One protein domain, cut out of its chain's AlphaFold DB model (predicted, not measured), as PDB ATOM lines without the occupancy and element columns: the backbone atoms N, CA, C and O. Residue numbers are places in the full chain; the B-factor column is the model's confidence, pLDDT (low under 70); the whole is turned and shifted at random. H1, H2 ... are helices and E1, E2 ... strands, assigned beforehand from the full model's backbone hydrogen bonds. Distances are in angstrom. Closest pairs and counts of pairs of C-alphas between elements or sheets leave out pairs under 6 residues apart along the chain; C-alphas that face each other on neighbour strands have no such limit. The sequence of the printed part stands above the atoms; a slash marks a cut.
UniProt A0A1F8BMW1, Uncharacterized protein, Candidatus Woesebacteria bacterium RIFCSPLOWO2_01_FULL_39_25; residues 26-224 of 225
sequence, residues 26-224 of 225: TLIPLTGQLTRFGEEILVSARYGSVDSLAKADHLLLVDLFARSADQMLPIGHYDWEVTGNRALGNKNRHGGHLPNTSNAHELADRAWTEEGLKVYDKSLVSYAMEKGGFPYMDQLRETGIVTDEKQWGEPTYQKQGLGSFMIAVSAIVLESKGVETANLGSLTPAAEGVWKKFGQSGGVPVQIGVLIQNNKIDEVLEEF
ATOM      1  N   THR A  26      -3.026  51.691 134.855       90.19
ATOM      2  CA  THR A  26      -3.224  51.854 136.300       90.19
ATOM      3  C   THR A  26      -2.227  50.974 137.052       90.19
ATOM      4  O   THR A  26      -2.063  49.799 136.730       90.19
ATOM      5  N   LEU A  27      -1.568  51.548 138.060       91.25
ATOM      6  CA  LEU A  27      -0.631  50.822 138.913       91.25
ATOM      7  C   LEU A  27      -1.398  49.934 139.893       91.25
ATOM      8  O   LEU A  27      -2.192  50.438 140.689       91.25
ATOM      9  N   ILE A  28      -1.129  48.632 139.851       91.75
ATOM     10  CA  ILE A  28      -1.744  47.634 140.725       91.75
ATOM     11  C   ILE A  28      -0.688  47.131 141.718       91.75
ATOM     12  O   ILE A  28       0.344  46.622 141.276       91.75
ATOM     13  N   PRO A  29      -0.908  47.264 143.038       90.25
ATOM     14  CA  PRO A  29      -0.026  46.688 144.051       90.25
ATOM     15  C   PRO A  29       0.000  45.160 144.006       90.25
ATOM     16  O   PRO A  29      -1.044  44.528 143.856       90.25
ATOM     17  N   LEU A  30       1.180  44.572 144.198       89.06
ATOM     18  CA  LEU A  30       1.360  43.138 144.416       89.06
ATOM     19  C   LEU A  30       1.355  42.878 145.923       89.06
ATOM     20  O   LEU A  30       2.344  43.116 146.611       89.06
ATOM     21  N   THR A  31       0.216  42.449 146.460       81.94
ATOM     22  CA  THR A  31      -0.002  42.311 147.909       81.94
ATOM     23  C   THR A  31       0.690  41.101 148.529       81.94
ATOM     24  O   THR A  31       0.947  41.106 149.733       81.94
ATOM     25  N   GLY A  32       1.028  40.090 147.725       77.00
ATOM     26  CA  GLY A  32       1.721  38.881 148.174       77.00
ATOM     27  C   GLY A  32       3.236  39.040 148.322       77.00
ATOM     28  O   GLY A  32       3.854  38.259 149.045       77.00
ATOM     29  N   GLN A  33       3.852  40.057 147.699       76.44
ATOM     30  CA  GLN A  33       5.301  40.279 147.786       76.44
ATOM     31  C   GLN A  33       5.693  41.734 147.996       76.44
ATOM     32  O   GLN A  33       5.236  42.650 147.318       76.44
ATOM     33  N   LEU A  34       6.679  41.907 148.869       75.19
ATOM     34  CA  LEU A  34       7.514  43.095 148.905       75.19
ATOM     35  C   LEU A  34       8.851  42.791 148.228       75.19
ATOM     36  O   LEU A  34       9.282  41.638 148.092       75.19
ATOM     37  N   THR A  35       9.571  43.843 147.866       69.38
ATOM     38  CA  THR A  35      11.001  43.711 147.597       69.38
ATOM     39  C   THR A  35      11.705  43.180 148.857       69.38
ATOM     40  O   THR A  35      11.187  43.271 149.975       69.38
ATOM     41  N   ARG A  36      12.945  42.691 148.734       63.34
ATOM     42  CA  ARG A  36      13.729  42.319 149.930       63.34
ATOM     43  C   ARG A  36      14.027  43.486 150.885       63.34
ATOM     44  O   ARG A  36      14.482  43.240 151.996       63.34
ATOM     45  N   PHE A  37      13.765  44.723 150.475       61.44
ATOM     46  CA  PHE A  37      13.938  45.924 151.290       61.44
ATOM     47  C   PHE A  37      12.616  46.415 151.889       61.44
ATOM     48  O   PHE A  37      12.597  47.421 152.595       61.44
ATOM     49  N   GLY A  38      11.513  45.711 151.629       70.62
ATOM     50  CA  GLY A  38      10.192  46.071 152.128       70.62
ATOM     51  C   GLY A  38       9.477  47.137 151.298       70.62
ATOM     52  O   GLY A  38       8.456  47.644 151.757       70.62
ATOM     53  N   GLU A  39       9.969  47.487 150.103       78.56
ATOM     54  CA  GLU A  39       9.172  48.308 149.189       78.56
ATOM     55  C   GLU A  39       8.020  47.494 148.614       78.56
ATOM     56  O   GLU A  39       8.130  46.294 148.352       78.56
ATOM     57  N   GLU A  40       6.919  48.183 148.367       86.25
ATOM     58  CA  GLU A  40       5.797  47.608 147.651       86.25
ATOM     59  C   GLU A  40       6.155  47.468 146.169       86.25
ATOM     60  O   GLU A  40       6.749  48.370 145.567       86.25
ATOM     61  N   ILE A  41       5.786  46.335 145.579       88.38
ATOM     62  CA  ILE A  41       5.927  46.106 144.144       88.38
ATOM     63  C   ILE A  41       4.597  46.448 143.477       88.38
ATOM     64  O   ILE A  41       3.534  46.064 143.958       88.38
ATOM     65  N   LEU A  42       4.651  47.176 142.367       92.06
ATOM     66  CA  LEU A  42       3.492  47.538 141.558       92.06
ATOM     67  C   LEU A  42       3.689  47.011 140.140       92.06
ATOM     68  O   LEU A  42       4.793  47.092 139.598       92.06
ATOM     69  N   VAL A  43       2.610  46.550 139.519       93.75
ATOM     70  CA  VAL A  43       2.568  46.226 138.091       93.75
ATOM     71  C   VAL A  43       1.725  47.241 137.335       93.75
ATOM     72  O   VAL A  43       0.715  47.736 137.838       93.75
ATOM     73  N   SER A  44       2.131  47.531 136.106       94.12
ATOM     74  CA  SER A  44       1.335  48.258 135.126       94.12
ATOM     75  C   SER A  44       1.275  47.465 133.830       94.12
ATOM     76  O   SER A  44       2.304  46.992 133.354       94.12
ATOM     77  N   ALA A  45       0.087  47.337 133.243       93.69
ATOM     78  CA  ALA A  45      -0.091  46.780 131.907       93.69
ATOM     79  C   ALA A  45      -0.837  47.792 131.031       93.69
ATOM     80  O   ALA A  45      -1.974  48.161 131.334       93.69
ATOM     81  N   ARG A  46      -0.197  48.250 129.951       92.25
ATOM     82  CA  ARG A  46      -0.766  49.187 128.969       92.25
ATOM     83  C   ARG A  46      -0.943  48.495 127.633       92.25
ATOM     84  O   ARG A  46       0.037  48.005 127.080       92.25
ATOM     85  N   TYR A  47      -2.164  48.493 127.105       92.44
ATOM     86  CA  TYR A  47      -2.455  47.932 125.789       92.44
ATOM     87  C   TYR A  47      -3.113  48.990 124.913       92.44
ATOM     88  O   TYR A  47      -4.214  49.436 125.219       92.44
ATOM     89  N   GLY A  48      -2.480  49.357 123.803       91.94
ATOM     90  CA  GLY A  48      -3.005  50.419 122.950       91.94
ATOM     91  C   GLY A  48      -2.609  50.288 121.490       91.94
ATOM     92  O   GLY A  48      -1.626  49.629 121.154       91.94
ATOM     93  N   SER A  49      -3.406  50.912 120.626       91.06
ATOM     94  CA  SER A  49      -3.157  51.000 119.188       91.06
ATOM     95  C   SER A  49      -1.953  51.889 118.891       91.06
ATOM     96  O   SER A  49      -1.759  52.907 119.559       91.06
ATOM     97  N   VAL A  50      -1.181  51.544 117.861       87.88
ATOM     98  CA  VAL A  50      -0.002  52.314 117.451       87.88
ATOM     99  C   VAL A  50       0.031  52.562 115.949       87.88
ATOM    100  O   VAL A  50       0.333  51.677 115.162       87.88
ATOM    101  N   ASP A  51      -0.150  53.815 115.545       79.75
ATOM    102  CA  ASP A  51      -0.017  54.192 114.130       79.75
ATOM    103  C   ASP A  51       1.454  54.383 113.718       79.75
ATOM    104  O   ASP A  51       1.808  54.346 112.540       79.75
ATOM    105  N   SER A  52       2.345  54.596 114.695       76.25
ATOM    106  CA  SER A  52       3.756  54.923 114.456       76.25
ATOM    107  C   SER A  52       4.624  53.726 114.051       76.25
ATOM    108  O   SER A  52       5.772  53.914 113.648       76.25
ATOM    109  N   LEU A  53       4.122  52.496 114.191       76.69
ATOM    110  CA  LEU A  53       4.892  51.276 113.956       76.69
ATOM    111  C   LEU A  53       4.337  50.535 112.743       76.69
ATOM    112  O   LEU A  53       3.329  49.853 112.821       76.69
ATOM    113  N   ALA A  54       5.057  50.598 111.621       70.94
ATOM    114  CA  ALA A  54       4.612  50.074 110.323       70.94
ATOM    115  C   ALA A  54       4.265  48.566 110.272       70.94
ATOM    116  O   ALA A  54       3.841  48.079 109.228       70.94
ATOM    117  N   LYS A  55       4.515  47.802 111.343       81.38
ATOM    118  CA  LYS A  55       4.314  46.344 111.399       81.38
ATOM    119  C   LYS A  55       3.451  45.872 112.572       81.38
ATOM    120  O   LYS A  55       3.200  44.671 112.651       81.38
ATOM    121  N   ALA A  56       3.029  46.765 113.464       86.06
ATOM    122  CA  ALA A  56       2.253  46.422 114.650       86.06
ATOM    123  C   ALA A  56       0.949  47.219 114.650       86.06
ATOM    124  O   ALA A  56       0.973  48.417 114.395       86.06
ATOM    125  N   ASP A  57      -0.161  46.553 114.953       90.88
ATOM    126  CA  ASP A  57      -1.458  47.210 115.133       90.88
ATOM    127  C   ASP A  57      -1.551  47.801 116.547       90.88
ATOM    128  O   ASP A  57      -2.097  48.884 116.761       90.88
ATOM    129  N   HIS A  58      -1.006  47.071 117.526       94.56
ATOM    130  CA  HIS A  58      -1.053  47.413 118.943       94.56
ATOM    131  C   HIS A  58       0.275  47.105 119.640       94.56
ATOM    132  O   HIS A  58       1.103  46.334 119.146       94.56
ATOM    133  N   LEU A  59       0.443  47.682 120.825       93.56
ATOM    134  CA  LEU A  59       1.483  47.329 121.780       93.56
ATOM    135  C   LEU A  59       0.868  46.834 123.084       93.56
ATOM    136  O   LEU A  59      -0.183  47.325 123.492       93.56
ATOM    137  N   LEU A  60       1.576  45.928 123.755       93.88
ATOM    138  CA  LEU A  60       1.408  45.657 125.180       93.88
ATOM    139  C   LEU A  60       2.719  45.993 125.893       93.88
ATOM    140  O   LEU A  60       3.737  45.379 125.589       93.88
ATOM    141  N   LEU A  61       2.686  46.934 126.832       92.94
ATOM    142  CA  LEU A  61       3.809  47.251 127.717       92.94
ATOM    143  C   LEU A  61       3.468  46.759 129.124       92.94
ATOM    144  O   LEU A  61       2.450  47.184 129.680       92.94
ATOM    145  N   VAL A  62       4.280  45.856 129.675       93.06
ATOM    146  CA  VAL A  62       4.155  45.387 131.060       93.06
ATOM    147  C   VAL A  62       5.354  45.887 131.846       93.06
ATOM    148  O   VAL A  62       6.476  45.464 131.593       93.06
ATOM    149  N   ASP A  63       5.102  46.760 132.813       92.31
ATOM    150  CA  ASP A  63       6.116  47.393 133.650       92.31
ATOM    151  C   ASP A  63       5.977  46.949 135.109       92.31
ATOM    152  O   ASP A  63       4.868  46.806 135.632       92.31
ATOM    153  N   LEU A  64       7.112  46.803 135.788       91.56
ATOM    154  CA  LEU A  64       7.195  46.622 137.232       91.56
ATOM    155  C   LEU A  64       7.893  47.806 137.885       91.56
ATOM    156  O   LEU A  64       8.956  48.252 137.437       91.56
ATOM    157  N   PHE A  65       7.338  48.241 139.010       88.75
ATOM    158  CA  PHE A  65       7.873  49.328 139.813       88.75
ATOM    159  C   PHE A  65       8.066  48.899 141.264       88.75
ATOM    160  O   PHE A  65       7.220  48.210 141.824       88.75
ATOM    161  N   ALA A  66       9.145  49.358 141.893       87.06
ATOM    162  CA  ALA A  66       9.262  49.391 143.346       87.06
ATOM    163  C   ALA A  66       8.833  50.775 143.847       87.06
ATOM    164  O   ALA A  66       9.321  51.797 143.349       87.06
ATOM    165  N   ARG A  67       7.932  50.823 144.830       84.62
ATOM    166  CA  ARG A  67       7.500  52.055 145.500       84.62
ATOM    167  C   ARG A  67       8.025  52.095 146.930       84.62
ATOM    168  O   ARG A  67       7.591  51.342 147.797       84.62
ATOM    169  N   SER A  68       8.931  53.037 147.161       76.06
ATOM    170  CA  SER A  68       9.334  53.484 148.497       76.06
ATOM    171  C   SER A  68       8.515  54.717 148.907       76.06
ATOM    172  O   SER A  68       7.798  55.285 148.081       76.06
ATOM    173  N   ALA A  69       8.636  55.153 150.167       71.38
ATOM    174  CA  ALA A  69       7.885  56.295 150.706       71.38
ATOM    175  C   ALA A  69       8.002  57.576 149.851       71.38
ATOM    176  O   ALA A  69       7.020  58.301 149.706       71.38
ATOM    177  N   ASP A  70       9.167  57.805 149.236       72.75
ATOM    178  CA  ASP A  70       9.474  59.060 148.541       72.75
ATOM    179  C   ASP A  70       9.718  58.896 147.035       72.75
ATOM    180  O   ASP A  70       9.915  59.888 146.328       72.75
ATOM    181  N   GLN A  71       9.757  57.663 146.518       79.94
ATOM    182  CA  GLN A  71      10.152  57.425 145.132       79.94
ATOM    183  C   GLN A  71       9.559  56.148 144.540       79.94
ATOM    184  O   GLN A  71       9.437  55.119 145.206       79.94
ATOM    185  N   MET A  72       9.277  56.225 143.241       84.38
ATOM    186  CA  MET A  72       8.952  55.096 142.382       84.38
ATOM    187  C   MET A  72      10.139  54.775 141.475       84.38
ATOM    188  O   MET A  72      10.729  55.675 140.876       84.38
ATOM    189  N   LEU A  73      10.486  53.496 141.383       83.12
ATOM    190  CA  LEU A  73      11.634  53.010 140.630       83.12
ATOM    191  C   LEU A  73      11.171  51.963 139.617       83.12
ATOM    192  O   LEU A  73      10.573  50.977 140.040       83.12
ATOM    193  N   PRO A  74      11.445  52.117 138.312       85.69
ATOM    194  CA  PRO A  74      11.240  51.037 137.355       85.69
ATOM    195  C   PRO A  74      12.255  49.920 137.634       85.69
ATOM    196  O   PRO A  74      13.471  50.151 137.659       85.69
ATOM    197  N   ILE A  75      11.744  48.714 137.879       84.06
ATOM    198  CA  ILE A  75      12.542  47.535 138.245       84.06
ATOM    199  C   ILE A  75      12.408  46.395 137.243       84.06
ATOM    200  O   ILE A  75      13.230  45.484 137.270       84.06
ATOM    201  N   GLY A  76      11.441  46.439 136.327       85.69
ATOM    202  CA  GLY A  76      11.391  45.505 135.213       85.69
ATOM    203  C   GLY A  76      10.431  45.923 134.112       85.69
ATOM    204  O   GLY A  76       9.547  46.740 134.351       85.69
ATOM    205  N   HIS A  77      10.630  45.365 132.920       88.81
ATOM    206  CA  HIS A  77       9.696  45.520 131.811       88.81
ATOM    207  C   HIS A  77       9.683  44.297 130.893       88.81
ATOM    208  O   HIS A  77      10.658  43.530 130.818       88.81
ATOM    209  N   TYR A  78       8.566  44.146 130.186       88.56
ATOM    210  CA  TYR A  78       8.441  43.272 129.036       88.56
ATOM    211  C   TYR A  78       7.399  43.783 128.040       88.56
ATOM    212  O   TYR A  78       6.221  43.945 128.373       88.56
ATOM    213  N   ASP A  79       7.832  43.961 126.793       90.56
ATOM    214  CA  ASP A  79       7.024  44.626 125.774       90.56
ATOM    215  C   ASP A  79       6.713  43.682 124.617       90.56
ATOM    216  O   ASP A  79       7.538  42.848 124.209       90.56
ATOM    217  N   TRP A  80       5.543  43.896 124.023       91.75
ATOM    218  CA  TRP A  80       5.041  43.135 122.893       91.75
ATOM    219  C   TRP A  80       4.561  44.038 121.769       91.75
ATOM    220  O   TRP A  80       3.822  44.996 121.991       91.75
ATOM    221  N   GLU A  81       4.899  43.654 120.545       93.25
ATOM    222  CA  GLU A  81       4.199  44.089 119.338       93.25
ATOM    223  C   GLU A  81       3.067  43.119 119.024       93.25
ATOM    224  O   GLU A  81       3.274  41.907 119.049       93.25
ATOM    225  N   VAL A  82       1.884  43.630 118.693       94.06
ATOM    226  CA  VAL A  82       0.719  42.805 118.364       94.06
ATOM    227  C   VAL A  82       0.231  43.128 116.957       94.06
ATOM    228  O   VAL A  82       0.005  44.292 116.623       94.06
ATOM    229  N   THR A  83       0.049  42.085 116.149       93.50
ATOM    230  CA  THR A  83      -0.460  42.160 114.773       93.50
ATOM    231  C   THR A  83      -1.530  41.086 114.583       93.50
ATOM    232  O   THR A  83      -1.236  39.886 114.635       93.50
ATOM    233  N   GLY A  84      -2.783  41.496 114.378       92.06
ATOM    234  CA  GLY A  84      -3.935  40.592 114.397       92.06
ATOM    235  C   GLY A  84      -4.014  39.773 115.694       92.06
ATOM    236  O   GLY A  84      -3.960  40.320 116.791       92.06
ATOM    237  N   ASN A  85      -4.103  38.445 115.578       93.88
ATOM    238  CA  ASN A  85      -4.162  37.509 116.712       93.88
ATOM    239  C   ASN A  85      -2.777  37.007 117.174       93.88
ATOM    240  O   ASN A  85      -2.672  35.935 117.783       93.88
ATOM    241  N   ARG A  86      -1.695  37.731 116.850       93.25
ATOM    242  CA  ARG A  86      -0.314  37.316 117.135       93.25
ATOM    243  C   ARG A  86       0.443  38.396 117.897       93.25
ATOM    244  O   ARG A  86       0.401  39.557 117.506       93.25
ATOM    245  N   ALA A  87       1.195  37.997 118.916       92.56
ATOM    246  CA  ALA A  87       2.108  38.862 119.655       92.56
ATOM    247  C   ALA A  87       3.574  38.457 119.440       92.56
ATOM    248  O   ALA A  87       3.900  37.270 119.345       92.56
ATOM    249  N   LEU A  88       4.463  39.444 119.381       89.56
ATOM    250  CA  LEU A  88       5.910  39.289 119.321       89.56
ATOM    251  C   LEU A  88       6.555  40.058 120.480       89.56
ATOM    252  O   LEU A  88       6.571  41.285 120.481       89.56
ATOM    253  N   GLY A  89       7.069  39.318 121.457       85.38
ATOM    254  CA  GLY A  89       7.707  39.831 122.662       85.38
ATOM    255  C   GLY A  89       9.189  40.144 122.476       85.38
ATOM    256  O   GLY A  89       9.735  40.064 121.368       85.38
ATOM    257  N   ASN A  90       9.841  40.479 123.593       73.88
ATOM    258  CA  ASN A  90      11.239  40.918 123.645       73.88
ATOM    259  C   ASN A  90      11.487  42.107 122.715       73.88
ATOM    260  O   ASN A  90      12.439  42.143 121.933       73.88
ATOM    261  N   LYS A  91      10.575  43.067 122.773       73.56
ATOM    262  CA  LYS A  91      10.750  44.366 122.148       73.56
ATOM    263  C   LYS A  91      11.118  45.364 123.231       73.56
ATOM    264  O   LYS A  91      10.836  45.149 124.402       73.56
ATOM    265  N   ASN A  92      11.808  46.421 122.834       80.19
ATOM    266  CA  ASN A  92      11.772  47.660 123.587       80.19
ATOM    267  C   ASN A  92      10.929  48.630 122.762       80.19
ATOM    268  O   ASN A  92      11.279  48.979 121.627       80.19
ATOM    269  N   ARG A  93       9.760  48.958 123.297       86.12
ATOM    270  CA  ARG A  93       8.770  49.872 122.728       86.12
ATOM    271  C   ARG A  93       8.419  50.987 123.708       86.12
ATOM    272  O   ARG A  93       7.445  51.708 123.498       86.12
ATOM    273  N   HIS A  94       9.258  51.173 124.718       82.00
ATOM    274  CA  HIS A  94       9.304  52.390 125.502       82.00
ATOM    275  C   HIS A  94       9.832  53.559 124.665       82.00
ATOM    276  O   HIS A  94      10.680  53.384 123.790       82.00
ATOM    277  N   GLY A  95       9.301  54.759 124.921       74.50
ATOM    278  CA  GLY A  95       9.663  55.970 124.175       74.50
ATOM    279  C   GLY A  95       8.483  56.676 123.505       74.50
ATOM    280  O   GLY A  95       8.617  57.157 122.381       74.50
ATOM    281  N   GLY A  96       7.331  56.758 124.181       74.25
ATOM    282  CA  GLY A  96       6.208  57.594 123.737       74.25
ATOM    283  C   GLY A  96       5.309  57.005 122.645       74.25
ATOM    284  O   GLY A  96       4.568  57.752 122.009       74.25
ATOM    285  N   HIS A  97       5.343  55.689 122.422       81.12
ATOM    286  CA  HIS A  97       4.420  55.022 121.492       81.12
ATOM    287  C   HIS A  97       2.999  54.882 122.050       81.12
ATOM    288  O   HIS A  97       2.039  54.896 121.286       81.12
ATOM    289  N   LEU A  98       2.866  54.775 123.374       85.62
ATOM    290  CA  LEU A  98       1.590  54.805 124.083       85.62
ATOM    291  C   LEU A  98       1.536  56.040 124.992       85.62
ATOM    292  O   LEU A  98       2.573  56.451 125.519       85.62
ATOM    293  N   PRO A  99       0.352  56.636 125.212       82.81
ATOM    294  CA  PRO A  99       0.217  57.760 126.126       82.81
ATOM    295  C   PRO A  99       0.601  57.365 127.558       82.81
ATOM    296  O   PRO A  99       0.339  56.255 128.033       82.81
ATOM    297  N   ASN A 100       1.210  58.307 128.274       84.19
ATOM    298  CA  ASN A 100       1.508  58.139 129.690       84.19
ATOM    299  C   ASN A 100       0.260  58.447 130.513       84.19
ATOM    300  O   ASN A 100      -0.237  59.569 130.504       84.19
ATOM    301  N   THR A 101      -0.229  57.454 131.252       82.00
ATOM    302  CA  THR A 101      -1.342  57.626 132.201       82.00
ATOM    303  C   THR A 101      -0.874  57.935 133.631       82.00
ATOM    304  O   THR A 101      -1.692  58.211 134.503       82.00
ATOM    305  N   SER A 102       0.443  57.926 133.886       82.50
ATOM    306  CA  SER A 102       1.047  58.267 135.178       82.50
ATOM    307  C   SER A 102       2.519  58.675 135.020       82.50
ATOM    308  O   SER A 102       3.161  58.344 134.019       82.50
ATOM    309  N   ASN A 103       3.084  59.329 136.043       85.12
ATOM    310  CA  ASN A 103       4.521  59.640 136.101       85.12
ATOM    311  C   ASN A 103       5.400  58.375 136.101       85.12
ATOM    312  O   ASN A 103       6.558  58.440 135.700       85.12
ATOM    313  N   ALA A 104       4.867  57.223 136.522       85.75
ATOM    314  CA  ALA A 104       5.586  55.950 136.491       85.75
ATOM    315  C   ALA A 104       5.969  55.560 135.059       85.75
ATOM    316  O   ALA A 104       7.077  55.098 134.810       85.75
ATOM    317  N   HIS A 105       5.084  55.830 134.102       86.06
ATOM    318  CA  HIS A 105       5.334  55.530 132.698       86.06
ATOM    319  C   HIS A 105       6.393  56.431 132.079       86.06
ATOM    320  O   HIS A 105       7.198  55.959 131.289       86.06
ATOM    321  N   GLU A 106       6.461  57.700 132.485       86.19
ATOM    322  CA  GLU A 106       7.572  58.562 132.079       86.19
ATOM    323  C   GLU A 106       8.916  58.072 132.625       86.19
ATOM    324  O   GLU A 106       9.942  58.246 131.970       86.19
ATOM    325  N   LEU A 107       8.923  57.494 133.830       85.31
ATOM    326  CA  LEU A 107      10.123  56.907 134.423       85.31
ATOM    327  C   LEU A 107      10.525  55.624 133.691       85.31
ATOM    328  O   LEU A 107      11.699  55.477 133.355       85.31
ATOM    329  N   ALA A 108       9.567  54.739 133.404       85.75
ATOM    330  CA  ALA A 108       9.794  53.536 132.604       85.75
ATOM    331  C   ALA A 108      10.332  53.891 131.209       85.75
ATOM    332  O   ALA A 108      11.385  53.400 130.810       85.75
ATOM    333  N   ASP A 109       9.701  54.846 130.521       83.00
ATOM    334  CA  ASP A 109      10.097  55.268 129.176       83.00
ATOM    335  C   ASP A 109      11.539  55.793 129.093       83.00
ATOM    336  O   ASP A 109      12.187  55.679 128.055       83.00
ATOM    337  N   ARG A 110      12.064  56.358 130.187       81.75
ATOM    338  CA  ARG A 110      13.457  56.829 130.276       81.75
ATOM    339  C   ARG A 110      14.433  55.737 130.712       81.75
ATOM    340  O   ARG A 110      15.625  55.855 130.434       81.75
ATOM    341  N   ALA A 111      13.962  54.725 131.437       78.06
ATOM    342  CA  ALA A 111      14.806  53.687 132.021       78.06
ATOM    343  C   ALA A 111      15.232  52.622 131.002       78.06
ATOM    344  O   ALA A 111      16.326  52.060 131.117       78.06
ATOM    345  N   TRP A 112      14.392  52.342 130.004       80.62
ATOM    346  CA  TRP A 112      14.566  51.192 129.120       80.62
ATOM    347  C   TRP A 112      15.153  51.582 127.764       80.62
ATOM    348  O   TRP A 112      14.508  52.219 126.936       80.62
ATOM    349  N   THR A 113      16.389  51.156 127.499       69.56
ATOM    350  CA  THR A 113      17.122  51.494 126.262       69.56
ATOM    351  C   THR A 113      17.482  50.295 125.384       69.56
ATOM    352  O   THR A 113      17.944  50.481 124.264       69.56
ATOM    353  N   GLU A 114      17.239  49.061 125.835       65.06
ATOM    354  CA  GLU A 114      17.555  47.847 125.063       65.06
ATOM    355  C   GLU A 114      16.379  46.868 125.105       65.06
ATOM    356  O   GLU A 114      15.655  46.827 126.096       65.06
ATOM    357  N   GLU A 115      16.212  46.080 124.042       62.97
ATOM    358  CA  GLU A 115      15.180  45.040 123.921       62.97
ATOM    359  C   GLU A 115      15.397  43.918 124.950       62.97
ATOM    360  O   GLU A 115      16.537  43.516 125.198       62.97
ATOM    361  N   GLY A 116      14.327  43.409 125.568       61.81
ATOM    362  CA  GLY A 116      14.504  42.436 126.646       61.81
ATOM    363  C   GLY A 116      13.270  42.148 127.491       61.81
ATOM    364  O   GLY A 116      12.439  43.023 127.685       61.81
ATOM    365  N   LEU A 117      13.224  40.955 128.091       58.97
ATOM    366  CA  LEU A 117      12.706  40.801 129.455       58.97
ATOM    367  C   LEU A 117      13.790  41.301 130.408       58.97
ATOM    368  O   LEU A 117      14.851  40.674 130.508       58.97
ATOM    369  N   LYS A 118      13.542  42.415 131.097       67.94
ATOM    370  CA  LYS A 118      14.517  42.985 132.030       67.94
ATOM    371  C   LYS A 118      13.955  43.080 133.426       67.94
ATOM    372  O   LYS A 118      12.809  43.453 133.625       67.94
ATOM    373  N   VAL A 119      14.819  42.764 134.380       62.03
ATOM    374  CA  VAL A 119      14.590  42.936 135.808       62.03
ATOM    375  C   VAL A 119      15.901  43.455 136.408       62.03
ATOM    376  O   VAL A 119      16.930  42.777 136.302       62.03
ATOM    377  N   TYR A 120      15.888  44.668 136.968       68.56
ATOM    378  CA  TYR A 120      17.074  45.380 137.448       68.56
ATOM    379  C   TYR A 120      17.042  45.647 138.949       68.56
ATOM    380  O   TYR A 120      16.291  46.485 139.436       68.56
ATOM    381  N   ASP A 121      18.001  45.045 139.650       62.22
ATOM    382  CA  ASP A 121      18.334  45.403 141.034       62.22
ATOM    383  C   ASP A 121      19.163  46.703 141.095       62.22
ATOM    384  O   ASP A 121      19.159  47.422 142.093       62.22
ATOM    385  N   LYS A 122      19.862  47.043 139.996       62.72
ATOM    386  CA  LYS A 122      20.777  48.193 139.922       62.72
ATOM    387  C   LYS A 122      20.078  49.522 140.199       62.72
ATOM    388  O   LYS A 122      20.678  50.372 140.845       62.72
ATOM    389  N   SER A 123      18.835  49.700 139.750       62.50
ATOM    390  CA  SER A 123      18.069  50.929 140.002       62.50
ATOM    391  C   SER A 123      17.871  51.166 141.498       62.50
ATOM    392  O   SER A 123      18.037  52.286 141.975       62.50
ATOM    393  N   LEU A 124      17.583  50.105 142.252       61.06
ATOM    394  CA  LEU A 124      17.356  50.204 143.686       61.06
ATOM    395  C   LEU A 124      18.661  50.323 144.475       61.06
ATOM    396  O   LEU A 124      18.757  51.099 145.418       61.06
ATOM    397  N   VAL A 125      19.704  49.631 144.033       60.88
ATOM    398  CA  VAL A 125      21.060  49.808 144.552       60.88
ATOM    399  C   VAL A 125      21.561  51.240 144.348       60.88
ATOM    400  O   VAL A 125      22.071  51.851 145.282       60.88
ATOM    401  N   SER A 126      21.419  51.798 143.141       66.19
ATOM    402  CA  SER A 126      21.812  53.182 142.851       66.19
ATOM    403  C   SER A 126      21.010  54.166 143.695       66.19
ATOM    404  O   SER A 126      21.601  55.075 144.268       66.19
ATOM    405  N   TYR A 127      19.710  53.925 143.877       62.75
ATOM    406  CA  TYR A 127      18.884  54.687 144.812       62.75
ATOM    407  C   TYR A 127      19.405  54.611 146.260       62.75
ATOM    408  O   TYR A 127      19.596  55.646 146.902       62.75
ATOM    409  N   ALA A 128      19.705  53.412 146.764       59.56
ATOM    410  CA  ALA A 128      20.247  53.214 148.108       59.56
ATOM    411  C   ALA A 128      21.610  53.912 148.299       59.56
ATOM    412  O   ALA A 128      21.878  54.477 149.359       59.56
ATOM    413  N   MET A 129      22.455  53.926 147.261       62.19
ATOM    414  CA  MET A 129      23.732  54.648 147.257       62.19
ATOM    415  C   MET A 129      23.544  56.174 147.238       62.19
ATOM    416  O   MET A 129      24.222  56.876 147.985       62.19
ATOM    417  N   GLU A 130      22.625  56.693 146.417       62.75
ATOM    418  CA  GLU A 130      22.336  58.131 146.292       62.75
ATOM    419  C   GLU A 130      21.708  58.726 147.558       62.75
ATOM    420  O   GLU A 130      22.005  59.865 147.922       62.75
ATOM    421  N   LYS A 131      20.862  57.961 148.258       55.59
ATOM    422  CA  LYS A 131      20.211  58.405 149.500       55.59
ATOM    423  C   LYS A 131      21.114  58.357 150.733       55.59
ATOM    424  O   LYS A 131      20.713  58.879 151.768       55.59
ATOM    425  N   GLY A 132      22.327  57.815 150.610       47.25
ATOM    426  CA  GLY A 132      23.409  58.005 151.570       47.25
ATOM    427  C   GLY A 132      23.080  57.570 152.999       47.25
ATOM    428  O   GLY A 132      22.781  58.394 153.859       47.25
ATOM    429  N   GLY A 133      23.272  56.290 153.302       48.44
ATOM    430  CA  GLY A 133      23.444  55.880 154.690       48.44
ATOM    431  C   GLY A 133      23.740  54.401 154.850       48.44
ATOM    432  O   GLY A 133      22.873  53.575 154.590       48.44
ATOM    433  N   PHE A 134      24.939  54.101 155.360       43.19
ATOM    434  CA  PHE A 134      25.422  52.801 155.856       43.19
ATOM    435  C   PHE A 134      24.354  51.769 156.287       43.19
ATOM    436  O   PHE A 134      24.476  50.639 155.827       43.19
ATOM    437  N   PRO A 135      23.281  52.100 157.041       53.91
ATOM    438  CA  PRO A 135      22.221  51.143 157.378       53.91
ATOM    439  C   PRO A 135      21.589  50.400 156.190       53.91
ATOM    440  O   PRO A 135      21.337  49.205 156.310       53.91
ATOM    441  N   TYR A 136      21.380  51.042 155.034       54.75
ATOM    442  CA  TYR A 136      20.848  50.344 153.852       54.75
ATOM    443  C   TYR A 136      21.874  49.377 153.245       54.75
ATOM    444  O   TYR A 136      21.511  48.285 152.817       54.75
ATOM    445  N   MET A 137      23.160  49.745 153.235       58.09
ATOM    446  CA  MET A 137      24.245  48.879 152.747       58.09
ATOM    447  C   MET A 137      24.552  47.727 153.709       58.09
ATOM    448  O   MET A 137      24.908  46.636 153.270       58.09
ATOM    449  N   ASP A 138      24.392  47.951 155.008       62.88
ATOM    450  CA  ASP A 138      24.541  46.918 156.024       62.88
ATOM    451  C   ASP A 138      23.358  45.943 155.969       62.88
ATOM    452  O   ASP A 138      23.581  44.738 155.922       62.88
ATOM    453  N   GLN A 139      22.124  46.428 155.794       61.62
ATOM    454  CA  GLN A 139      20.953  45.576 155.544       61.62
ATOM    455  C   GLN A 139      21.080  44.784 154.228       61.62
ATOM    456  O   GLN A 139      20.735  43.604 154.159       61.62
ATOM    457  N   LEU A 140      21.638  45.397 153.180       59.28
ATOM    458  CA  LEU A 140      21.991  44.742 151.912       59.28
ATOM    459  C   LEU A 140      23.011  43.609 152.082       59.28
ATOM    460  O   LEU A 140      22.911  42.577 151.413       59.28
ATOM    461  N   ARG A 141      23.992  43.799 152.970       63.47
ATOM    462  CA  ARG A 141      24.993  42.781 153.317       63.47
ATOM    463  C   ARG A 141      24.395  41.679 154.185       63.47
ATOM    464  O   ARG A 141      24.615  40.506 153.898       63.47
ATOM    465  N   GLU A 142      23.598  42.031 155.191       67.06
ATOM    466  CA  GLU A 142      22.901  41.084 156.072       67.06
ATOM    467  C   GLU A 142      21.940  40.173 155.294       67.06
ATOM    468  O   GLU A 142      21.849  38.979 155.571       67.06
ATOM    469  N   THR A 143      21.268  40.711 154.276       57.59
ATOM    470  CA  THR A 143      20.352  39.962 153.397       57.59
ATOM    471  C   THR A 143      21.054  39.245 152.233       57.59
ATOM    472  O   THR A 143      20.390  38.592 151.419       57.59
ATOM    473  N   GLY A 144      22.387  39.345 152.141       56.44
ATOM    474  CA  GLY A 144      23.213  38.673 151.131       56.44
ATOM    475  C   GLY A 144      23.067  39.213 149.703       56.44
ATOM    476  O   GLY A 144      23.497  38.555 148.755       56.44
ATOM    477  N   ILE A 145      22.455  40.389 149.535       53.09
ATOM    478  CA  ILE A 145      22.242  41.045 148.235       53.09
ATOM    479  C   ILE A 145      23.525  41.730 147.752       53.09
ATOM    480  O   ILE A 145      23.782  41.809 146.557       53.09
ATOM    481  N   VAL A 146      24.363  42.214 148.668       53.78
ATOM    482  CA  VAL A 146      25.671  42.801 148.351       53.78
ATOM    483  C   VAL A 146      26.735  42.102 149.177       53.78
ATOM    484  O   VAL A 146      26.652  42.088 150.401       53.78
ATOM    485  N   THR A 147      27.744  41.529 148.522       56.31
ATOM    486  CA  THR A 147      28.873  40.897 149.219       56.31
ATOM    487  C   THR A 147      30.010  41.888 149.462       56.31
ATOM    488  O   THR A 147      30.661  41.812 150.500       56.31
ATOM    489  N   ASP A 148      30.212  42.864 148.568       54.12
ATOM    490  CA  ASP A 148      31.084  44.027 148.779       54.12
ATOM    491  C   ASP A 148      30.655  45.231 147.905       54.12
ATOM    492  O   ASP A 148      29.770  45.107 147.067       54.12
ATOM    493  N   GLU A 149      31.270  46.411 148.071       50.25
ATOM    494  CA  GLU A 149      30.927  47.653 147.331       50.25
ATOM    495  C   GLU A 149      31.049  47.556 145.792       50.25
ATOM    496  O   GLU A 149      30.669  48.480 145.073       50.25
ATOM    497  N   LYS A 150      31.614  46.461 145.277       47.78
ATOM    498  CA  LYS A 150      31.879  46.185 143.861       47.78
ATOM    499  C   LYS A 150      31.259  44.864 143.383       47.78
ATOM    500  O   LYS A 150      31.165  44.661 142.172       47.78
ATOM    501  N   GLN A 151      30.844  43.982 144.293       47.12
ATOM    502  CA  GLN A 151      30.214  42.692 144.027       47.12
ATOM    503  C   GLN A 151      28.795  42.670 144.592       47.12
ATOM    504  O   GLN A 151      28.552  42.495 145.789       47.12
ATOM    505  N   TRP A 152      27.850  42.828 143.674       52.72
ATOM    506  CA  TRP A 152      26.433  42.597 143.902       52.72
ATOM    507  C   TRP A 152      26.243  41.079 144.040       52.72
ATOM    508  O   TRP A 152      26.481  40.330 143.089       52.72
ATOM    509  N   GLY A 153      25.912  40.630 145.252       46.34
ATOM    510  CA  GLY A 153      25.463  39.270 145.534       46.34
ATOM    511  C   GLY A 153      24.122  38.984 144.852       46.34
ATOM    512  O   GLY A 153      23.642  39.769 144.042       46.34
ATOM    513  N   GLU A 154      23.547  37.814 145.121       50.88
ATOM    514  CA  GLU A 154      22.493  37.193 144.308       50.88
ATOM    515  C   GLU A 154      21.406  38.156 143.764       50.88
ATOM    516  O   GLU A 154      20.785  38.876 144.553       50.88
ATOM    517  N   PRO A 155      21.106  38.133 142.444       54.81
ATOM    518  CA  PRO A 155      20.185  39.088 141.835       54.81
ATOM    519  C   PRO A 155      18.776  38.896 142.399       54.81
ATOM    520  O   PRO A 155      18.154  37.836 142.267       54.81
ATOM    521  N   THR A 156      18.309  39.916 143.105       60.53
ATOM    522  CA  THR A 156      17.263  39.825 144.118       60.53
ATOM    523  C   THR A 156      15.898  39.656 143.475       60.53
ATOM    524  O   THR A 156      15.185  38.692 143.754       60.53
ATOM    525  N   TYR A 157      15.583  40.535 142.531       66.25
ATOM    526  CA  TYR A 157      14.344  40.525 141.773       66.25
ATOM    527  C   TYR A 157      14.282  39.401 140.738       66.25
ATOM    528  O   TYR A 157      13.218  38.836 140.482       66.25
ATOM    529  N   GLN A 158      15.427  39.015 140.168       65.00
ATOM    530  CA  GLN A 158      15.481  37.893 139.225       65.00
ATOM    531  C   GLN A 158      15.141  36.566 139.913       65.00
ATOM    532  O   GLN A 158      14.481  35.711 139.323       65.00
ATOM    533  N   LYS A 159      15.551  36.402 141.176       68.50
ATOM    534  CA  LYS A 159      15.246  35.212 141.979       68.50
ATOM    535  C   LYS A 159      13.853  35.218 142.607       68.50
ATOM    536  O   LYS A 159      13.378  34.141 142.948       68.50
ATOM    537  N   GLN A 160      13.194  36.374 142.710       73.31
ATOM    538  CA  GLN A 160      11.810  36.490 143.193       73.31
ATOM    539  C   GLN A 160      10.759  36.031 142.176       73.31
ATOM    540  O   GLN A 160       9.592  35.965 142.513       73.31
ATOM    541  N   GLY A 161      11.138  35.712 140.933       77.50
ATOM    542  CA  GLY A 161      10.174  35.254 139.928       77.50
ATOM    543  C   GLY A 161       9.439  36.379 139.193       77.50
ATOM    544  O   GLY A 161       8.575  36.084 138.373       77.50
ATOM    545  N   LEU A 162       9.838  37.646 139.372       82.44
ATOM    546  CA  LEU A 162       9.224  38.804 138.697       82.44
ATOM    547  C   LEU A 162       9.215  38.696 137.165       82.44
ATOM    548  O   LEU A 162       8.285  39.153 136.506       82.44
ATOM    549  N   GLY A 163      10.226  38.040 136.588       81.19
ATOM    550  CA  GLY A 163      10.232  37.720 135.162       81.19
ATOM    551  C   GLY A 163       9.083  36.786 134.771       81.19
ATOM    552  O   GLY A 163       8.375  37.072 133.814       81.19
ATOM    553  N   SER A 164       8.866  35.701 135.525       81.12
ATOM    554  CA  SER A 164       7.745  34.774 135.306       81.12
ATOM    555  C   SER A 164       6.405  35.484 135.473       81.12
ATOM    556  O   SER A 164       5.513  35.305 134.645       81.12
ATOM    557  N   PHE A 165       6.298  36.321 136.504       87.25
ATOM    558  CA  PHE A 165       5.116  37.121 136.795       87.25
ATOM    559  C   PHE A 165       4.737  38.043 135.626       87.25
ATOM    560  O   PHE A 165       3.594  38.016 135.172       87.25
ATOM    561  N   MET A 166       5.690  38.801 135.068       89.44
ATOM    562  CA  MET A 166       5.408  39.686 133.927       89.44
ATOM    563  C   MET A 166       4.894  38.920 132.710       89.44
ATOM    564  O   MET A 166       4.034  39.431 131.986       89.44
ATOM    565  N   ILE A 167       5.373  37.692 132.477       86.50
ATOM    566  CA  ILE A 167       4.832  36.906 131.372       86.50
ATOM    567  C   ILE A 167       3.441  36.348 131.683       86.50
ATOM    568  O   ILE A 167       2.591  36.336 130.794       86.50
ATOM    569  N   ALA A 168       3.185  35.923 132.920       87.81
ATOM    570  CA  ALA A 168       1.855  35.495 133.346       87.81
ATOM    571  C   ALA A 168       0.825  36.625 133.145       87.81
ATOM    572  O   ALA A 168      -0.184  36.434 132.465       87.81
ATOM    573  N   VAL A 169       1.153  37.837 133.610       91.44
ATOM    574  CA  VAL A 169       0.380  39.064 133.355       91.44
ATOM    575  C   VAL A 169       0.197  39.307 131.857       91.44
ATOM    576  O   VAL A 169      -0.922  39.547 131.400       91.44
ATOM    577  N   SER A 170       1.272  39.195 131.071       91.94
ATOM    578  CA  SER A 170       1.206  39.380 129.620       91.94
ATOM    579  C   SER A 170       0.221  38.414 128.964       91.94
ATOM    580  O   SER A 170      -0.601  38.837 128.159       91.94
ATOM    581  N   ALA A 171       0.277  37.126 129.310       90.12
ATOM    582  CA  ALA A 171      -0.582  36.104 128.723       90.12
ATOM    583  C   ALA A 171      -2.066  36.371 129.005       90.12
ATOM    584  O   ALA A 171      -2.874  36.298 128.080       90.12
ATOM    585  N   ILE A 172      -2.410  36.764 130.237       91.44
ATOM    586  CA  ILE A 172      -3.784  37.113 130.630       91.44
ATOM    587  C   ILE A 172      -4.294  38.316 129.830       91.44
ATOM    588  O   ILE A 172      -5.415  38.303 129.313       91.44
ATOM    589  N   VAL A 173      -3.476  39.367 129.708       93.81
ATOM    590  CA  VAL A 173      -3.872  40.559 128.950       93.81
ATOM    591  C   VAL A 173      -4.024  40.212 127.472       93.81
ATOM    592  O   VAL A 173      -5.061  40.525 126.893       93.81
ATOM    593  N   LEU A 174      -3.051  39.525 126.871       93.31
ATOM    594  CA  LEU A 174      -3.082  39.123 125.463       93.31
ATOM    595  C   LEU A 174      -4.305  38.253 125.138       93.31
ATOM    596  O   LEU A 174      -4.997  38.538 124.159       93.31
ATOM    597  N   GLU A 175      -4.629  37.266 125.980       93.06
ATOM    598  CA  GLU A 175      -5.836  36.443 125.821       93.06
ATOM    599  C   GLU A 175      -7.099  37.313 125.813       93.06
ATOM    600  O   GLU A 175      -7.931  37.202 124.913       93.06
ATOM    601  N   SER A 176      -7.210  38.249 126.764       92.94
ATOM    602  CA  SER A 176      -8.371  39.142 126.862       92.94
ATOM    603  C   SER A 176      -8.554  40.053 125.641       92.94
ATOM    604  O   SER A 176      -9.653  40.559 125.408       92.94
ATOM    605  N   LYS A 177      -7.489  40.267 124.854       94.31
ATOM    606  CA  LYS A 177      -7.510  41.038 123.601       94.31
ATOM    607  C   LYS A 177      -7.678  40.162 122.355       94.31
ATOM    608  O   LYS A 177      -7.609  40.680 121.245       94.31
ATOM    609  N   GLY A 178      -7.914  38.858 122.516       93.75
ATOM    610  CA  GLY A 178      -8.110  37.925 121.403       93.75
ATOM    611  C   GLY A 178      -6.815  37.516 120.697       93.75
ATOM    612  O   GLY A 178      -6.854  37.066 119.552       93.75
ATOM    613  N   VAL A 179      -5.660  37.676 121.348       94.31
ATOM    614  CA  VAL A 179      -4.393  37.154 120.831       94.31
ATOM    615  C   VAL A 179      -4.320  35.661 121.125       94.31
ATOM    616  O   VAL A 179      -4.409  35.226 122.269       94.31
ATOM    617  N   GLU A 180      -4.114  34.869 120.079       93.56
ATOM    618  CA  GLU A 180      -4.079  33.408 120.167       93.56
ATOM    619  C   GLU A 180      -2.646  32.888 120.258       93.56
ATOM    620  O   GLU A 180      -2.382  31.893 120.931       93.56
ATOM    621  N   THR A 181      -1.697  33.564 119.599       91.62
ATOM    622  CA  THR A 181      -0.302  33.111 119.537       91.62
ATOM    623  C   THR A 181       0.685  34.177 119.978       91.62
ATOM    624  O   THR A 181       0.562  35.341 119.618       91.62
ATOM    625  N   ALA A 182       1.718  33.764 120.701       88.31
ATOM    626  CA  ALA A 182       2.818  34.613 121.130       88.31
ATOM    627  C   ALA A 182       4.156  34.008 120.708       88.31
ATOM    628  O   ALA A 182       4.429  32.837 120.954       88.31
ATOM    629  N   ASN A 183       5.018  34.807 120.093       85.50
ATOM    630  CA  ASN A 183       6.435  34.505 119.954       85.50
ATOM    631  C   ASN A 183       7.198  35.430 120.891       85.50
ATOM    632  O   ASN A 183       6.942  36.623 120.918       85.50
ATOM    633  N   LEU A 184       8.135  34.897 121.655       68.25
ATOM    634  CA  LEU A 184       8.776  35.645 122.734       68.25
ATOM    635  C   LEU A 184      10.112  36.270 122.331       68.25
ATOM    636  O   LEU A 184      10.757  36.902 123.160       68.25
ATOM    637  N   GLY A 185      10.501  36.124 121.060       66.06
ATOM    638  CA  GLY A 185      11.748  36.658 120.518       66.06
ATOM    639  C   GLY A 185      12.998  35.922 121.020       66.06
ATOM    640  O   GLY A 185      12.913  34.884 121.678       66.06
ATOM    641  N   SER A 186      14.178  36.440 120.658       57.50
ATOM    642  CA  SER A 186      15.466  35.962 121.179       57.50
ATOM    643  C   SER A 186      15.654  36.505 122.588       57.50
ATOM    644  O   SER A 186      15.772  37.713 122.767       57.50
ATOM    645  N   LEU A 187      15.701  35.624 123.579       58.69
ATOM    646  CA  LEU A 187      15.851  35.993 124.980       58.69
ATOM    647  C   LEU A 187      17.323  35.914 125.404       58.69
ATOM    648  O   LEU A 187      18.117  35.177 124.821       58.69
ATOM    649  N   THR A 188      17.699  36.660 126.443       58.19
ATOM    650  CA  THR A 188      18.965  36.399 127.141       58.19
ATOM    651  C   THR A 188      18.903  35.012 127.809       58.19
ATOM    652  O   THR A 188      17.808  34.554 128.146       58.19
ATOM    653  N   PRO A 189      20.035  34.337 128.087       58.91
ATOM    654  CA  PRO A 189      20.025  33.016 128.734       58.91
ATOM    655  C   PRO A 189      19.276  32.967 130.081       58.91
ATOM    656  O   PRO A 189      18.694  31.944 130.440       58.91
ATOM    657  N   ALA A 190      19.247  34.078 130.827       56.00
ATOM    658  CA  ALA A 190      18.469  34.195 132.060       56.00
ATOM    659  C   ALA A 190      16.951  34.184 131.789       56.00
ATOM    660  O   ALA A 190      16.196  33.501 132.482       56.00
ATOM    661  N   ALA A 191      16.508  34.878 130.739       59.81
ATOM    662  CA  ALA A 191      15.115  34.895 130.310       59.81
ATOM    663  C   ALA A 191      14.679  33.564 129.655       59.81
ATOM    664  O   ALA A 191      13.527  33.164 129.807       59.81
ATOM    665  N   GLU A 192      15.593  32.796 129.044       62.88
ATOM    666  CA  GLU A 192      15.307  31.411 128.624       62.88
ATOM    667  C   GLU A 192      14.953  30.493 129.811       62.88
ATOM    668  O   GLU A 192      14.107  29.605 129.685       62.88
ATOM    669  N   GLY A 193      15.581  30.696 130.977       61.47
ATOM    670  CA  GLY A 193      15.316  29.922 132.196       61.47
ATOM    671  C   GLY A 193      13.923  30.168 132.780       61.47
ATOM    672  O   GLY A 193      13.241  29.217 133.164       61.47
ATOM    673  N   VAL A 194      13.471  31.427 132.770       63.47
ATOM    674  CA  VAL A 194      12.090  31.823 133.109       63.47
ATOM    675  C   VAL A 194      11.093  31.086 132.212       63.47
ATOM    676  O   VAL A 194      10.035  30.665 132.664       63.47
ATOM    677  N   TRP A 195      11.473  30.837 130.962       64.94
ATOM    678  CA  TRP A 195      10.628  30.232 129.941       64.94
ATOM    679  C   TRP A 195      10.555  28.721 129.915       64.94
ATOM    680  O   TRP A 195       9.483  28.151 129.698       64.94
ATOM    681  N   LYS A 196      11.651  28.054 130.264       66.62
ATOM    682  CA  LYS A 196      11.611  26.615 130.525       66.62
ATOM    683  C   LYS A 196      10.611  26.271 131.625       66.62
ATOM    684  O   LYS A 196      10.005  25.201 131.557       66.62
ATOM    685  N   LYS A 197      10.370  27.177 132.587       64.81
ATOM    686  CA  LYS A 197       9.334  26.973 133.610       64.81
ATOM    687  C   LYS A 197       7.963  26.792 132.979       64.81
ATOM    688  O   LYS A 197       7.286  25.859 133.372       64.81
ATOM    689  N   PHE A 198       7.612  27.529 131.929       60.25
ATOM    690  CA  PHE A 198       6.345  27.376 131.199       60.25
ATOM    691  C   PHE A 198       6.379  26.260 130.134       60.25
ATOM    692  O   PHE A 198       5.449  26.115 129.345       60.25
ATOM    693  N   GLY A 199       7.418  25.414 130.145       53.22
ATOM    694  CA  GLY A 199       7.499  24.181 129.359       53.22
ATOM    695  C   GLY A 199       7.997  24.337 127.920       53.22
ATOM    696  O   GLY A 199       7.716  23.454 127.114       53.22
ATOM    697  N   GLN A 200       8.696  25.425 127.569       62.03
ATOM    698  CA  GLN A 200       9.013  25.746 126.167       62.03
ATOM    699  C   GLN A 200      10.475  26.157 125.918       62.03
ATOM    700  O   GLN A 200      11.185  26.605 126.821       62.03
ATOM    701  N   SER A 201      10.919  26.011 124.662       54.25
ATOM    702  CA  SER A 201      12.201  26.503 124.132       54.25
ATOM    703  C   SER A 201      11.989  27.733 123.241       54.25
ATOM    704  O   SER A 201      11.019  27.790 122.488       54.25
ATOM    705  N   GLY A 202      12.888  28.721 123.329       56.34
ATOM    706  CA  GLY A 202      12.762  30.010 122.638       56.34
ATOM    707  C   GLY A 202      12.624  29.907 121.111       56.34
ATOM    708  O   GLY A 202      13.052  28.935 120.491       56.34
ATOM    709  N   GLY A 203      12.020  30.930 120.499       60.28
ATOM    710  CA  GLY A 203      11.901  31.069 119.040       60.28
ATOM    711  C   GLY A 203      10.708  30.364 118.381       60.28
ATOM    712  O   GLY A 203      10.439  30.621 117.207       60.28
ATOM    713  N   VAL A 204       9.958  29.530 119.110       69.50
ATOM    714  CA  VAL A 204       8.747  28.864 118.602       69.50
ATOM    715  C   VAL A 204       7.497  29.624 119.070       69.50
ATOM    716  O   VAL A 204       7.390  29.914 120.261       69.50
ATOM    717  N   PRO A 205       6.545  29.963 118.177       79.06
ATOM    718  CA  PRO A 205       5.262  30.523 118.590       79.06
ATOM    719  C   PRO A 205       4.506  29.574 119.529       79.06
ATOM    720  O   PRO A 205       4.366  28.387 119.235       79.06
ATOM    721  N   VAL A 206       3.980  30.113 120.622       79.88
ATOM    722  CA  VAL A 206       3.210  29.396 121.642       79.88
ATOM    723  C   VAL A 206       1.752  29.842 121.580       79.88
ATOM    724  O   VAL A 206       1.470  31.010 121.324       79.88
ATOM    725  N   GLN A 207       0.825  28.915 121.809       86.75
ATOM    726  CA  GLN A 207      -0.594  29.231 121.976       86.75
ATOM    727  C   GLN A 207      -0.824  29.830 123.368       86.75
ATOM    728  O   GLN A 207      -0.471  29.201 124.366       86.75
ATOM    729  N   ILE A 208      -1.430  31.015 123.448       85.31
ATOM    730  CA  ILE A 208      -1.694  31.710 124.718       85.31
ATOM    731  C   ILE A 208      -2.554  30.846 125.649       85.31
ATOM    732  O   ILE A 208      -2.195  30.662 126.810       85.31
ATOM    733  N   GLY A 209      -3.604  30.205 125.123       81.94
ATOM    734  CA  GLY A 209      -4.455  29.311 125.917       81.94
ATOM    735  C   GLY A 209      -3.697  28.132 126.544       81.94
ATOM    736  O   GLY A 209      -4.052  27.682 127.626       81.94
ATOM    737  N   VAL A 210      -2.601  27.671 125.928       77.88
ATOM    738  CA  VAL A 210      -1.744  26.613 126.496       77.88
ATOM    739  C   VAL A 210      -0.871  27.147 127.637       77.88
ATOM    740  O   VAL A 210      -0.584  26.408 128.576       77.88
ATOM    741  N   LEU A 211      -0.444  28.414 127.591       75.25
ATOM    742  CA  LEU A 211       0.282  29.030 128.711       75.25
ATOM    743  C   LEU A 211      -0.610  29.141 129.952       75.25
ATOM    744  O   LEU A 211      -0.142  28.868 131.053       75.25
ATOM    745  N   ILE A 212      -1.887  29.473 129.749       77.25
ATOM    746  CA  ILE A 212      -2.882  29.643 130.813       77.25
ATOM    747  C   ILE A 212      -3.324  28.293 131.387       77.25
ATOM    748  O   ILE A 212      -3.259  28.089 132.593       77.25
ATOM    749  N   GLN A 213      -3.679  27.323 130.540       71.38
ATOM    750  CA  GLN A 213      -4.234  26.033 130.982       71.38
ATOM    751  C   GLN A 213      -3.247  25.100 131.694       71.38
ATOM    752  O   GLN A 213      -3.666  24.131 132.318       71.38
ATOM    753  N   ASN A 214      -1.938  25.341 131.605       64.50
ATOM    754  CA  ASN A 214      -0.943  24.467 132.231       64.50
ATOM    755  C   ASN A 214      -0.793  24.679 133.755       64.50
ATOM    756  O   ASN A 214       0.188  24.194 134.311       64.50
ATOM    757  N   ASN A 215      -1.704  25.404 134.423       57.06
ATOM    758  CA  ASN A 215      -1.698  25.773 135.857       57.06
ATOM    759  C   ASN A 215      -0.486  26.588 136.340       57.06
ATOM    760  O   ASN A 215      -0.442  27.036 137.478       57.06
ATOM    761  N   LYS A 216       0.489  26.847 135.470       69.44
ATOM    762  CA  LYS A 216       1.712  27.577 135.824       69.44
ATOM    763  C   LYS A 216       1.518  29.080 135.944       69.44
ATOM    764  O   LYS A 216       2.383  29.743 136.500       69.44
ATOM    765  N   ILE A 217       0.450  29.624 135.363       74.44
ATOM    766  CA  ILE A 217       0.115  31.042 135.517       74.44
ATOM    767  C   ILE A 217      -0.476  31.284 136.900       74.44
ATOM    768  O   ILE A 217       0.012  32.170 137.589       74.44
ATOM    769  N   ASP A 218      -1.426  30.455 137.328       75.69
ATOM    770  CA  ASP A 218      -2.034  30.562 138.655       75.69
ATOM    771  C   ASP A 218      -0.978  30.356 139.750       75.69
ATOM    772  O   ASP A 218      -0.795  31.249 140.569       75.69
ATOM    773  N   GLU A 219      -0.162  29.293 139.662       76.69
ATOM    774  CA  GLU A 219       0.961  29.047 140.590       76.69
ATOM    775  C   GLU A 219       1.931  30.239 140.676       76.69
ATOM    776  O   GLU A 219       2.394  30.604 141.753       76.69
ATOM    777  N   VAL A 220       2.260  30.861 139.536       79.00
ATOM    778  CA  VAL A 220       3.157  32.024 139.517       79.00
ATOM    779  C   VAL A 220       2.488  33.247 140.120       79.00
ATOM    780  O   VAL A 220       3.198  34.056 140.695       79.00
ATOM    781  N   LEU A 221       1.180  33.434 139.963       78.75
ATOM    782  CA  LEU A 221       0.479  34.639 140.407       78.75
ATOM    783  C   LEU A 221       0.033  34.559 141.871       78.75
ATOM    784  O   LEU A 221       0.050  35.588 142.541       78.75
ATOM    785  N   GLU A 222      -0.267  33.366 142.388       80.62
ATOM    786  CA  GLU A 222      -0.510  33.109 143.818       80.62
ATOM    787  C   GLU A 222       0.644  33.617 144.690       80.62
ATOM    788  O   GLU A 222       0.425  34.196 145.750       80.62
ATOM    789  N   GLU A 223       1.886  33.503 144.209       78.94
ATOM    790  CA  GLU A 223       3.052  34.016 144.927       78.94
ATOM    791  C   GLU A 223       3.044  35.549 145.100       78.94
ATOM    792  O   GLU A 223       3.814  36.041 145.921       78.94
ATOM    793  N   PHE A 224       2.228  36.309 144.351       78.38
ATOM    794  CA  PHE A 224       2.253  37.783 144.309       78.38
ATOM    795  C   PHE A 224       0.943  38.470 144.721       78.38
ATOM    796  O   PHE A 224       0.947  39.700 144.852       78.38
TER     797      PHE A 224
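What this domain is: This is residues 26 to 224 of the 225 residues of an uncharacterized protein of Candidatus Woesebacteria bacterium RIFCSPLOWO2_01_FULL_39_25 (UniProt A0A1F8BMW1). A strongly twisted sheet of six strands, curled like part of a barrel, wraps round the long helix H5, on which H6, H7 and H8 pack, while H1 crosses the outside of the curl. H2, H3 and E6 make an arm at one end of the longest axis, where residues 130 to 135 stick out. The printed part has 199 residues with the named elements E1 E2 E3 E4 E5 H1 H2 H3 E6 H4 H5 E7 H6 H7 H8 in that order, class mixed. The mixed sheet runs E1 E2 E3 E4 E5 E7. The whole is compact, with a radius of gyration of the C-alphas of 17.0 A, yet elongated, spanning 52 by 34 by 29 A.

How they stand to each other: E1, residues 28 to 34, E2, residues 40 to 49, E3, residues 58 to 67, E4, residues 72 to 83, and E5, residues 86 to 91, form a meander, each strand the antiparallel neighbour of the one before, in successive hairpins. Within hydrogen-bond range are N 30 and O 41, 2.8 A, N 44 and O 63, 2.9 A, N 62 and O 78, 3.0 A, and N 88 and O 81, 2.8 A. E4 bends by 66 degrees at residue 75. H1, residues 103 to 111, is on the sheet over E3, at a height of 8.0 A, and runs across the strands; its closest C-alphas with E4 are Ala 108 and Pro 74, 5.6 A. H2, residues 122 to 130, is on the sheet too, with C-alphas Ser 123 and Ile 75 of E4 closest, 6.7 A. H2 and H3, residues 134 to 142, only just touch, and only at the corner, with 3 pairs of C-alphas within 8 A, Ala 128 and Tyr 136 closest at 6.4 A. E6, residues 146 to 148, pairs with no named strand. H4, residues 156 to 159, and H5, residues 162 to 176, meet only through their link. The sheet curls round H5, the hub; C-alphas Val 62 of E3 and Met 166 are closest, 6.5 A. E7, residues 181 to 183, is parallel to E5, with N 87 and O 181 at 2.8 A. H5 touches H6, residues 189 to 197, by its residues 163 to 164 alone, at a steep tilt of 59 degrees, C-alphas Ser 164 and Val 194 closest at 5.7 A. H7, residues 208 to 213, touches H5 with C-alphas Ile 208 and Ala 171 closest, 6.0 A. H8, residues 216 to 222, touches H5 at residues 164 to 168 alone, with C-alphas Ile 217 and Ala 168 closest, 5.3 A. Each O i to N i+4 pair is within hydrogen-bond range in H1, H2, H3, H5, H7 and H8, and 4 of 5 in H6; H4 is too short for one.

Where its parts are: E1 begins at C-alpha 28 (-1.744, 47.634, 140.725). From first to last C-alpha, E2 measures 30.0 A, E3 28.3 A, E4 31.9 A and H5 21.2 A. H5 begins at C-alpha 162 (9.224, 38.804, 138.697), and H8 ends at C-alpha 222 (-0.510, 33.109, 143.818).

The domain as a whole: The C-alphas farthest apart are those of Gly 84 and Phe 134, 52.2 A. The printed part has no cut, and its one long link is E5 to H1. The mean pLDDT of the printed part is 75.7; residues 35 to 37, 113 to 159, 184 to 204 and 214 to 216 are under 70.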